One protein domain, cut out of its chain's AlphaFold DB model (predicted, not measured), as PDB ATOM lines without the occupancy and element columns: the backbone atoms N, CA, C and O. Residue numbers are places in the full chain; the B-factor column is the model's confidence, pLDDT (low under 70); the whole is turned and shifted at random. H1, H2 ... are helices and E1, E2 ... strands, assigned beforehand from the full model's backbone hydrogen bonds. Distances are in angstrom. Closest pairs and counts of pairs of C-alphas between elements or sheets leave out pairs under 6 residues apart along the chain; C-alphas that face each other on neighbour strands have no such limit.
ATOM      1  N   LEU A 131     -49.936  15.563 -47.832       56.47
ATOM      2  CA  LEU A 131     -49.403  14.525 -46.941       56.47
ATOM      3  C   LEU A 131     -48.432  13.564 -47.652       56.47
ATOM      4  O   LEU A 131     -47.407  13.195 -47.084       56.47
ATOM      5  N   LEU A 132     -48.707  13.191 -48.905       58.53
ATOM      6  CA  LEU A 132     -47.908  12.209 -49.653       58.53
ATOM      7  C   LEU A 132     -46.575  12.778 -50.164       58.53
ATOM      8  O   LEU A 132     -45.584  12.050 -50.247       58.53
ATOM      9  N   GLU A 133     -46.528  14.067 -50.502       58.84
ATOM     10  CA  GLU A 133     -45.316  14.702 -51.035       58.84
ATOM     11  C   GLU A 133     -44.310  15.105 -49.948       58.84
ATOM     12  O   GLU A 133     -43.100  15.108 -50.193       58.84
ATOM     13  N   LYS A 134     -44.784  15.436 -48.740       54.53
ATOM     14  CA  LYS A 134     -43.930  15.950 -47.657       54.53
ATOM     15  C   LYS A 134     -43.286  14.880 -46.792       54.53
ATOM     16  O   LYS A 134     -42.144  15.081 -46.392       54.53
ATOM     17  N   VAL A 135     -43.953  13.744 -46.575       54.41
ATOM     18  CA  VAL A 135     -43.378  12.597 -45.839       54.41
ATOM     19  C   VAL A 135     -42.113  12.064 -46.536       54.41
ATOM     20  O   VAL A 135     -41.256  11.468 -45.902       54.41
ATOM     21  N   LYS A 136     -41.931  12.346 -47.834       50.19
ATOM     22  CA  LYS A 136     -40.728  11.968 -48.596       50.19
ATOM     23  C   LYS A 136     -39.559  12.957 -48.494       50.19
ATOM     24  O   LYS A 136     -38.491  12.667 -49.022       50.19
ATOM     25  N   LYS A 137     -39.742  14.131 -47.878       55.19
ATOM     26  CA  LYS A 137     -38.710  15.179 -47.766       55.19
ATOM     27  C   LYS A 137     -38.432  15.507 -46.300       55.19
ATOM     28  O   LYS A 137     -38.611  16.648 -45.862       55.19
ATOM     29  N   GLU A 138     -37.989  14.513 -45.539       55.41
ATOM     30  CA  GLU A 138     -37.333  14.776 -44.261       55.41
ATOM     31  C   GLU A 138     -35.956  15.391 -44.536       55.41
ATOM     32  O   GLU A 138     -35.092  14.810 -45.183       55.41
ATOM     33  N   ASN A 139     -35.804  16.644 -44.111       50.94
ATOM     34  CA  ASN A 139     -34.548  17.379 -44.107       50.94
ATOM     35  C   ASN A 139     -34.088  17.438 -42.646       50.94
ATOM     36  O   ASN A 139     -34.769  18.069 -41.833       50.94
ATOM     37  N   ASP A 140     -32.915  16.875 -42.349       53.66
ATOM     38  CA  ASP A 140     -32.248  16.769 -41.034       53.66
ATOM     39  C   ASP A 140     -31.953  18.101 -40.299       53.66
ATOM     40  O   ASP A 140     -31.272  18.129 -39.278       53.66
ATOM     41  N   LYS A 141     -32.432  19.248 -40.794       56.44
ATOM     42  CA  LYS A 141     -32.084  20.589 -40.275       56.44
ATOM     43  C   LYS A 141     -33.163  21.247 -39.413       56.44
ATOM     44  O   LYS A 141     -33.090  22.450 -39.162       56.44
ATOM     45  N   ARG A 142     -34.205  20.523 -39.001       59.38
ATOM     46  CA  ARG A 142     -35.285  21.102 -38.183       59.38
ATOM     47  C   ARG A 142     -34.939  21.037 -36.691       59.38
ATOM     48  O   ARG A 142     -34.265  20.100 -36.275       59.38
ATOM     49  N   PRO A 143     -35.390  22.012 -35.876       58.75
ATOM     50  CA  PRO A 143     -35.284  21.890 -34.429       58.75
ATOM     51  C   PRO A 143     -35.957  20.583 -33.984       58.75
ATOM     52  O   PRO A 143     -37.018  20.248 -34.516       58.75
ATOM     53  N   PRO A 144     -35.373  19.857 -33.015       68.56
ATOM     54  CA  PRO A 144     -35.805  18.507 -32.649       68.56
ATOM     55  C   PRO A 144     -37.237  18.451 -32.097       68.56
ATOM     56  O   PRO A 144     -37.820  17.376 -32.010       68.56
ATOM     57  N   CYS A 145     -37.818  19.598 -31.729       83.94
ATOM     58  CA  CYS A 145     -39.169  19.695 -31.200       83.94
ATOM     59  C   CYS A 145     -39.854  21.008 -31.620       83.94
ATOM     60  O   CYS A 145     -39.362  22.106 -31.341       83.94
ATOM     61  N   VAL A 146     -41.024  20.898 -32.255       86.50
ATOM     62  CA  VAL A 146     -41.929  22.021 -32.547       86.50
ATOM     63  C   VAL A 146     -43.310  21.685 -31.995       86.50
ATOM     64  O   VAL A 146     -43.849  20.623 -32.287       86.50
ATOM     65  N   VAL A 147     -43.893  22.592 -31.212       90.31
ATOM     66  CA  VAL A 147     -45.207  22.413 -30.579       90.31
ATOM     67  C   VAL A 147     -46.174  23.468 -31.104       90.31
ATOM     68  O   VAL A 147     -45.946  24.666 -30.937       90.31
ATOM     69  N   LEU A 148     -47.269  23.027 -31.725       90.88
ATOM     70  CA  LEU A 148     -48.381  23.892 -32.121       90.88
ATOM     71  C   LEU A 148     -49.434  23.925 -31.009       90.88
ATOM     72  O   LEU A 148     -49.939  22.881 -30.603       90.88
ATOM     73  N   VAL A 149     -49.807  25.125 -30.571       91.25
ATOM     74  CA  VAL A 149     -50.898  25.355 -29.619       91.25
ATOM     75  C   VAL A 149     -51.983  26.174 -30.303       91.25
ATOM     76  O   VAL A 149     -51.760  27.320 -30.689       91.25
ATOM     77  N   SER A 150     -53.161  25.580 -30.478       88.12
ATOM     78  CA  SER A 150     -54.335  26.246 -31.039       88.12
ATOM     79  C   SER A 150     -55.611  25.661 -30.438       88.12
ATOM     80  O   SER A 150     -55.721  24.446 -30.298       88.12
ATOM     81  N   PHE A 151     -56.571  26.528 -30.121       84.50
ATOM     82  CA  PHE A 151     -57.877  26.158 -29.561       84.50
ATOM     83  C   PHE A 151     -58.992  26.102 -30.621       84.50
ATOM     84  O   PHE A 151     -60.160  25.928 -30.291       84.50
ATOM     85  N   GLY A 152     -58.640  26.212 -31.906       81.00
ATOM     86  CA  GLY A 152     -59.605  26.235 -33.004       81.00
ATOM     87  C   GLY A 152     -60.175  27.629 -33.270       81.00
ATOM     88  O   GLY A 152     -59.485  28.636 -33.111       81.00
ATOM     89  N   THR A 153     -61.402  27.675 -33.786       71.44
ATOM     90  CA  THR A 153     -62.106  28.909 -34.186       71.44
ATOM     91  C   THR A 153     -63.157  29.365 -33.186       71.44
ATOM     92  O   THR A 153     -63.622  30.492 -33.284       71.44
ATOM     93  N   VAL A 154     -63.574  28.485 -32.278       65.06
ATOM     94  CA  VAL A 154     -64.570  28.805 -31.256       65.06
ATOM     95  C   VAL A 154     -63.820  29.343 -30.050       65.06
ATOM     96  O   VAL A 154     -62.852  28.716 -29.614       65.06
ATOM     97  N   GLU A 155     -64.255  30.490 -29.528       57.91
ATOM     98  CA  GLU A 155     -63.775  30.983 -28.239       57.91
ATOM     99  C   GLU A 155     -63.967  29.865 -27.204       57.91
ATOM    100  O   GLU A 155     -65.077  29.337 -27.077       57.91
ATOM    101  N   PRO A 156     -62.903  29.416 -26.522       56.41
ATOM    102  CA  PRO A 156     -63.027  28.362 -25.531       56.41
ATOM    103  C   PRO A 156     -64.107  28.752 -24.523       56.41
ATOM    104  O   PRO A 156     -64.024  29.770 -23.849       56.41
ATOM    105  N   SER A 157     -65.143  27.921 -24.435       44.72
ATOM    106  CA  SER A 157     -66.312  28.138 -23.577       44.72
ATOM    107  C   SER A 157     -66.003  28.034 -22.079       44.72
ATOM    108  O   SER A 157     -66.887  28.229 -21.247       44.72
ATOM    109  N   GLY A 158     -64.755  27.711 -21.733       57.00
ATOM    110  CA  GLY A 158     -64.187  27.936 -20.414       57.00
ATOM    111  C   GLY A 158     -63.296  29.165 -20.473       57.00
ATOM    112  O   GLY A 158     -62.433  29.243 -21.346       57.00
ATOM    113  N   GLU A 159     -63.492  30.095 -19.540       60.44
ATOM    114  CA  GLU A 159     -62.623  31.255 -19.362       60.44
ATOM    115  C   GLU A 159     -61.161  30.790 -19.387       60.44
ATOM    116  O   GLU A 159     -60.689  30.097 -18.478       60.44
ATOM    117  N   LEU A 160     -60.432  31.138 -20.452       70.31
ATOM    118  CA  LEU A 160     -58.983  31.023 -20.461       70.31
ATOM    119  C   LEU A 160     -58.451  32.054 -19.465       70.31
ATOM    120  O   LEU A 160     -58.065  33.160 -19.833       70.31
ATOM    121  N   ASN A 161     -58.481  31.697 -18.182       80.56
ATOM    122  CA  ASN A 161     -58.025  32.558 -17.105       80.56
ATOM    123  C   ASN A 161     -56.558  32.957 -17.382       80.56
ATOM    124  O   ASN A 161     -55.726  32.066 -17.613       80.56
ATOM    125  N   PRO A 162     -56.214  34.259 -17.324       84.94
ATOM    126  CA  PRO A 162     -54.842  34.747 -17.453       84.94
ATOM    127  C   PRO A 162     -53.807  33.982 -16.611       84.94
ATOM    128  O   PRO A 162     -52.662  33.821 -17.036       84.94
ATOM    129  N   GLU A 163     -54.189  33.462 -15.441       87.19
ATOM    130  CA  GLU A 163     -53.318  32.640 -14.592       87.19
ATOM    131  C   GLU A 163     -52.921  31.316 -15.257       87.19
ATOM    132  O   GLU A 163     -51.743  30.946 -15.247       87.19
ATOM    133  N   ASN A 164     -53.872  30.633 -15.901       88.50
ATOM    134  CA  ASN A 164     -53.631  29.374 -16.609       88.50
ATOM    135  C   ASN A 164     -52.740  29.596 -17.833       88.50
ATOM    136  O   ASN A 164     -51.824  28.811 -18.095       88.50
ATOM    137  N   ILE A 165     -52.953  30.698 -18.554       90.44
ATOM    138  CA  ILE A 165     -52.126  31.069 -19.707       90.44
ATOM    139  C   ILE A 165     -50.705  31.397 -19.252       90.44
ATOM    140  O   ILE A 165     -49.735  30.900 -19.826       90.44
ATOM    141  N   LYS A 166     -50.555  32.167 -18.170       91.75
ATOM    142  CA  LYS A 166     -49.245  32.470 -17.583       91.75
ATOM    143  C   LYS A 166     -48.516  31.198 -17.145       91.75
ATOM    144  O   LYS A 166     -47.322  31.064 -17.414       91.75
ATOM    145  N   ALA A 167     -49.216  30.258 -16.511       91.88
ATOM    146  CA  ALA A 167     -48.650  28.969 -16.125       91.88
ATOM    147  C   ALA A 167     -48.201  28.158 -17.352       91.88
ATOM    148  O   ALA A 167     -47.084  27.638 -17.368       91.88
ATOM    149  N   MET A 168     -49.027  28.113 -18.400       92.88
ATOM    150  CA  MET A 168     -48.718  27.448 -19.666       92.88
ATOM    151  C   MET A 168     -47.457  28.032 -20.327       92.88
ATOM    152  O   MET A 168     -46.518  27.293 -20.622       92.88
ATOM    153  N   PHE A 169     -47.375  29.358 -20.478       94.69
ATOM    154  CA  PHE A 169     -46.187  30.032 -21.021       94.69
ATOM    155  C   PHE A 169     -44.947  29.812 -20.144       94.69
ATOM    156  O   PHE A 169     -43.846  29.622 -20.667       94.69
ATOM    157  N   GLY A 170     -45.122  29.749 -18.822       94.12
ATOM    158  CA  GLY A 170     -44.059  29.381 -17.891       94.12
ATOM    159  C   GLY A 170     -43.477  27.989 -18.167       94.12
ATOM    160  O   GLY A 170     -42.261  27.816 -18.090       94.12
ATOM    161  N   GLN A 171     -44.305  27.010 -18.550       94.06
ATOM    162  CA  GLN A 171     -43.819  25.682 -18.947       94.06
ATOM    163  C   GLN A 171     -43.078  25.715 -20.285       94.06
ATOM    164  O   GLN A 171     -42.026  25.089 -20.416       94.06
ATOM    165  N   PHE A 172     -43.566  26.493 -21.254       94.75
ATOM    166  CA  PHE A 172     -42.895  26.640 -22.549       94.75
ATOM    167  C   PHE A 172     -41.473  27.182 -22.380       94.75
ATOM    168  O   PHE A 172     -40.521  26.641 -22.937       94.75
ATOM    169  N   GLN A 173     -41.300  28.197 -21.532       92.50
ATOM    170  CA  GLN A 173     -39.990  28.794 -21.264       92.50
ATOM    171  C   GLN A 173     -39.013  27.848 -20.549       92.50
ATOM    172  O   GLN A 173     -37.799  27.999 -20.694       92.50
ATOM    173  N   ARG A 174     -39.517  26.875 -19.777       92.88
ATOM    174  CA  ARG A 174     -38.681  25.855 -19.121       92.88
ATOM    175  C   ARG A 174     -38.146  24.837 -20.124       92.88
ATOM    176  O   ARG A 174     -36.998  24.419 -20.004       92.88
ATOM    177  N   ASN A 175     -38.937  24.473 -21.132       89.94
ATOM    178  CA  ASN A 175     -38.533  23.498 -22.141       89.94
ATOM    179  C   ASN A 175     -37.845  24.157 -23.348       89.94
ATOM    180  O   ASN A 175     -38.427  24.311 -24.421       89.94
ATOM    181  N   LYS A 176     -36.566  24.507 -23.173       86.50
ATOM    182  CA  LYS A 176     -35.745  25.190 -24.190       86.50
ATOM    183  C   LYS A 176     -35.463  24.364 -25.453       86.50
ATOM    184  O   LYS A 176     -35.004  24.933 -26.438       86.50
ATOM    185  N   ALA A 177     -35.708  23.054 -25.430       86.88
ATOM    186  CA  ALA A 177     -35.488  22.175 -26.579       86.88
ATOM    187  C   ALA A 177     -36.578  22.319 -27.655       86.88
ATOM    188  O   ALA A 177     -36.370  21.908 -28.797       86.88
ATOM    189  N   CYS A 178     -37.726  22.901 -27.293       89.25
ATOM    190  CA  CYS A 178     -38.876  23.052 -28.170       89.25
ATOM    191  C   CYS A 178     -39.097  24.507 -28.589       89.25
ATOM    192  O   CYS A 178     -38.962  25.442 -27.794       89.25
ATOM    193  N   VAL A 179     -39.520  24.668 -29.841       90.38
ATOM    194  CA  VAL A 179     -40.086  25.908 -30.372       90.38
ATOM    195  C   VAL A 179     -41.608  25.818 -30.325       90.38
ATOM    196  O   VAL A 179     -42.185  24.815 -30.734       90.38
ATOM    197  N   TYR A 180     -42.266  26.875 -29.859       92.94
ATOM    198  CA  TYR A 180     -43.716  26.925 -29.700       92.94
ATOM    199  C   TYR A 180     -44.336  27.878 -30.717       92.94
ATOM    200  O   TYR A 180     -43.890  29.015 -30.854       92.94
ATOM    201  N   ILE A 181     -45.380  27.427 -31.407       92.31
ATOM    202  CA  ILE A 181     -46.222  28.246 -32.282       92.31
ATOM    203  C   ILE A 181     -47.597  28.308 -31.626       92.31
ATOM    204  O   ILE A 181     -48.282  27.292 -31.534       92.31
ATOM    205  N   VAL A 182     -47.993  29.478 -31.137       92.31
ATOM    206  CA  VAL A 182     -49.205  29.667 -30.335       92.31
ATOM    207  C   VAL A 182     -50.174  30.568 -31.091       92.31
ATOM    208  O   VAL A 182     -49.842  31.707 -31.415       92.31
ATOM    209  N   ARG A 183     -51.383  30.068 -31.356       90.81
ATOM    210  CA  ARG A 183     -52.496  30.884 -31.851       90.81
ATOM    211  C   ARG A 183     -53.357  31.345 -30.682       90.81
ATOM    212  O   ARG A 183     -54.053  30.517 -30.095       90.81
ATOM    213  N   MET A 184     -53.298  32.630 -30.353       88.38
ATOM    214  CA  MET A 184     -54.004  33.220 -29.212       88.38
ATOM    215  C   MET A 184     -54.106  34.735 -29.379       88.38
ATOM    216  O   MET A 184     -53.212  35.333 -29.977       88.38
ATOM    217  N   GLU A 185     -55.173  35.322 -28.843       84.94
ATOM    218  CA  GLU A 185     -55.377  36.772 -28.789       84.94
ATOM    219  C   GLU A 185     -54.329  37.465 -27.902       84.94
ATOM    220  O   GLU A 185     -53.893  36.926 -26.881       84.94
ATOM    221  N   GLU A 186     -53.916  38.670 -28.289       84.25
ATOM    222  CA  GLU A 186     -52.857  39.441 -27.639       84.25
ATOM    223  C   GLU A 186     -53.228  39.891 -26.222       84.25
ATOM    224  O   GLU A 186     -52.372  39.914 -25.336       84.25
ATOM    225  N   ASN A 187     -54.508  40.190 -25.988       84.25
ATOM    226  CA  ASN A 187     -55.075  40.546 -24.678       84.25
ATOM    227  C   ASN A 187     -54.884  39.445 -23.614       84.25
ATOM    228  O   ASN A 187     -54.819  39.746 -22.422       84.25
ATOM    229  N   LEU A 188     -54.774  38.186 -24.038       84.75
ATOM    230  CA  LEU A 188     -54.624  37.017 -23.179       84.75
ATOM    231  C   LEU A 188     -53.154  36.696 -22.865       84.75
ATOM    232  O   LEU A 188     -52.866  35.856 -22.009       84.75
ATOM    233  N   LEU A 189     -52.205  37.343 -23.543       88.88
ATOM    234  CA  LEU A 189     -50.792  37.013 -23.416       88.88
ATOM    235  C   LEU A 189     -50.186  37.532 -22.107       88.88
ATOM    236  O   LEU A 189     -50.498  38.628 -21.637       88.88
ATOM    237  N   PRO A 190     -49.227  36.793 -21.523       90.50
ATOM    238  CA  PRO A 190     -48.449  37.321 -20.415       90.50
ATOM    239  C   PRO A 190     -47.585  38.499 -20.885       90.50
ATOM    240  O   PRO A 190     -47.008  38.470 -21.971       90.50
ATOM    241  N   LYS A 191     -47.411  39.507 -20.016       87.62
ATOM    242  CA  LYS A 191     -46.618  40.720 -20.312       87.62
ATOM    243  C   LYS A 191     -45.200  40.418 -20.818       87.62
ATOM    244  O   LYS A 191     -44.695  41.129 -21.677       87.62
ATOM    245  N   ASN A 192     -44.575  39.358 -20.297       88.75
ATOM    246  CA  ASN A 192     -43.211  38.961 -20.632       88.75
ATOM    247  C   ASN A 192     -43.159  37.472 -20.995       88.75
ATOM    248  O   ASN A 192     -43.521  36.625 -20.182       88.75
ATOM    249  N   TYR A 193     -42.651  37.157 -22.188       92.62
ATOM    250  CA  TYR A 193     -42.330  35.794 -22.617       92.62
ATOM    251  C   TYR A 193     -41.176  35.789 -23.631       92.62
ATOM    252  O   TYR A 193     -40.833  36.812 -24.228       92.62
ATOM    253  N   ASN A 194     -40.546  34.628 -23.826       91.75
ATOM    254  CA  ASN A 194     -39.403  34.482 -24.727       91.75
ATOM    255  C   ASN A 194     -39.841  34.440 -26.204       91.75
ATOM    256  O   ASN A 194     -40.100  33.366 -26.744       91.75
ATOM    257  N   LYS A 195     -39.846  35.597 -26.878       90.44
ATOM    258  CA  LYS A 195     -40.223  35.732 -28.301       90.44
ATOM    259  C   LYS A 195     -39.307  34.989 -29.288       90.44
ATOM    260  O   LYS A 195     -39.684  34.810 -30.439       90.44
ATOM    261  N   LYS A 196     -38.106  34.562 -28.870       88.38
ATOM    262  CA  LYS A 196     -37.212  33.744 -29.717       88.38
ATOM    263  C   LYS A 196     -37.622  32.272 -29.753       88.38
ATOM    264  O   LYS A 196     -37.213  31.549 -30.651       88.38
ATOM    265  N   GLN A 197     -38.382  31.834 -28.755       90.19
ATOM    266  CA  GLN A 197     -38.778  30.442 -28.565       90.19
ATOM    267  C   GLN A 197     -40.286  30.245 -28.765       90.19
ATOM    268  O   GLN A 197     -40.714  29.180 -29.200       90.19
ATOM    269  N   ILE A 198     -41.084  31.260 -28.430       93.88
ATOM    270  CA  ILE A 198     -42.544  31.235 -28.474       93.88
ATOM    271  C   ILE A 198     -43.001  32.269 -29.502       93.88
ATOM    272  O   ILE A 198     -42.900  33.476 -29.274       93.88
ATOM    273  N   TYR A 199     -43.503  31.780 -30.630       92.31
ATOM    274  CA  TYR A 199     -44.069  32.572 -31.712       92.31
ATOM    275  C   TYR A 199     -45.581  32.644 -31.539       92.31
ATOM    276  O   TYR A 199     -46.259  31.622 -31.627       92.31
ATOM    277  N   VAL A 200     -46.106  33.842 -31.294       92.31
ATOM    278  CA  VAL A 200     -47.541  34.064 -31.098       92.31
ATOM    279  C   VAL A 200     -48.148  34.728 -32.330       92.31
ATOM    280  O   VAL A 200     -47.522  35.593 -32.943       92.31
ATOM    281  N   THR A 201     -49.361  34.327 -32.704       90.00
ATOM    282  CA  THR A 201     -50.142  34.999 -33.744       90.00
ATOM    283  C   THR A 201     -51.637  34.921 -33.462       90.00
ATOM    284  O   THR A 201     -52.143  33.894 -33.020       90.00
ATOM    285  N   GLU A 202     -52.363  35.984 -33.785       85.12
ATOM    286  CA  GLU A 202     -53.831  35.967 -33.808       85.12
ATOM    287  C   GLU A 202     -54.374  35.451 -35.150       85.12
ATOM    288  O   GLU A 202     -55.516  34.999 -35.261       85.12
ATOM    289  N   LYS A 203     -53.539  35.503 -36.197       85.62
ATOM    290  CA  LYS A 203     -53.946  35.192 -37.565       85.62
ATOM    291  C   LYS A 203     -54.248  33.709 -37.720       85.62
ATOM    292  O   LYS A 203     -53.727  32.844 -37.012       85.62
ATOM    293  N   HIS A 204     -55.074  33.412 -38.718       80.38
ATOM    294  CA  HIS A 204     -55.328  32.042 -39.123       80.38
ATOM    295  C   HIS A 204     -54.009  31.346 -39.483       80.38
ATOM    296  O   HIS A 204     -53.292  31.757 -40.398       80.38
ATOM    297  N   ILE A 205     -53.703  30.270 -38.764       83.12
ATOM    298  CA  ILE A 205     -52.557  29.419 -39.049       83.12
ATOM    299  C   ILE A 205     -53.018  28.313 -39.986       83.12
ATOM    300  O   ILE A 205     -54.035  27.666 -39.737       83.12
ATOM    301  N   ASN A 206     -52.239  28.030 -41.031       81.75
ATOM    302  CA  ASN A 206     -52.429  26.814 -41.813       81.75
ATOM    303  C   ASN A 206     -51.970  25.599 -40.984       81.75
ATOM    304  O   ASN A 206     -50.862  25.088 -41.148       81.75
ATOM    305  N   GLN A 207     -52.825  25.183 -40.043       80.06
ATOM    306  CA  GLN A 207     -52.570  24.107 -39.085       80.06
ATOM    307  C   GLN A 207     -52.188  22.810 -39.799       80.06
ATOM    308  O   GLN A 207     -51.240  22.143 -39.392       80.06
ATOM    309  N   LYS A 208     -52.850  22.508 -40.922       75.31
ATOM    310  CA  LYS A 208     -52.517  21.364 -41.770       75.31
ATOM    311  C   LYS A 208     -51.051  21.405 -42.207       75.31
ATOM    312  O   LYS A 208     -50.314  20.452 -41.998       75.31
ATOM    313  N   MET A 209     -50.588  22.525 -42.756       73.62
ATOM    314  CA  MET A 209     -49.210  22.646 -43.248       73.62
ATOM    315  C   MET A 209     -48.142  22.498 -42.160       73.62
ATOM    316  O   MET A 209     -47.005  22.154 -42.497       73.62
ATOM    317  N   ILE A 210     -48.488  22.775 -40.900       76.38
ATOM    318  CA  ILE A 210     -47.603  22.604 -39.743       76.38
ATOM    319  C   ILE A 210     -47.606  21.159 -39.249       76.38
ATOM    320  O   ILE A 210     -46.539  20.651 -38.940       76.38
ATOM    321  N   LEU A 211     -48.770  20.507 -39.183       73.25
ATOM    322  CA  LEU A 211     -48.894  19.134 -38.683       73.25
ATOM    323  C   LEU A 211     -48.472  18.072 -39.711       73.25
ATOM    324  O   LEU A 211     -48.125  16.964 -39.329       73.25
ATOM    325  N   CYS A 212     -48.478  18.395 -41.007       66.75
ATOM    326  CA  CYS A 212     -48.019  17.504 -42.082       66.75
ATOM    327  C   CYS A 212     -46.495  17.566 -42.325       66.75
ATOM    328  O   CYS A 212     -46.053  17.366 -43.459       66.75
ATOM    329  N   LYS A 213     -45.705  17.968 -41.329       60.38
ATOM    330  CA  LYS A 213     -44.255  18.169 -41.434       60.38
ATOM    331  C   LYS A 213     -43.502  17.113 -40.663       60.38
ATOM    332  O   LYS A 213     -42.384  16.849 -41.155       60.38
TER     333      LYS A 213
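This is residues 131 to 213 of the 213 residues of a protein of Meloidogyne enterolobii (UniProt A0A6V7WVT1). A small sheet of three parallel strands forms the middle, with the longest helix, H2, and the short H3 each grazing it. H1 lies far out, away from the sheet, and residues 154 to 159 stick out in the long E1 to H2 link. The printed part has 83 residues, with H1, E1, H2, E2, E3 and H3 along it and the sheet order E1, E2, E3; its class is mixed, helices and strands, with under half of the residues in named elements. It is only just loose, close to compact, with a radius of gyration of the C-alphas of 14.3 A and spans of 41 by 29 by 17 A.

H1, residues 131 to 134, is not on the sheet. E1, residues 145 to 149, is an edge strand, parallel to E2, residues 178 to 183, at 17 degrees; N 147 and O 179 are within hydrogen-bond range at 2.8 A. H2, residues 162 to 174, is on the sheet but only grazes it with residues 169 to 173; its closest C-alphas to E2 are Phe 172 and Tyr 180, 7.2 A. E1, H2 and E2 form a strand-helix-strand unit, two parallel neighbour strands with a helix between them along the chain, and its crossover is right-handed. E3, residues 198 to 201, is the other edge strand, parallel to E2 at 17 degrees, with N 199 and O 180 at 2.8 A. H3, residues 207 to 211, only grazes the sheet; its closest C-alphas to E1 are Ile 210 and Leu 148, 7.8 A. Every O i to N i+4 pair is within hydrogen-bond range in H2 and H3, and H1 is too short for one.

H1 begins at C-alpha 131, (-49.403, 14.525, -46.941), and is 5.7 A long. E1 is 13.1 A, H2 18.5 A, E2 16.1 A, E3 10.0 A and H3 6.2 A, ending at C-alpha 211, (-48.894, 19.134, -38.683).

The two C-alphas farthest apart are Lys 136 and Glu 163, 41.7 A. The printed part has no cut; the E1 to H2 and E2 to E3 links are long. pLDDT is under 70 at residues 131 to 144, 154 to 159 and 212 to 213.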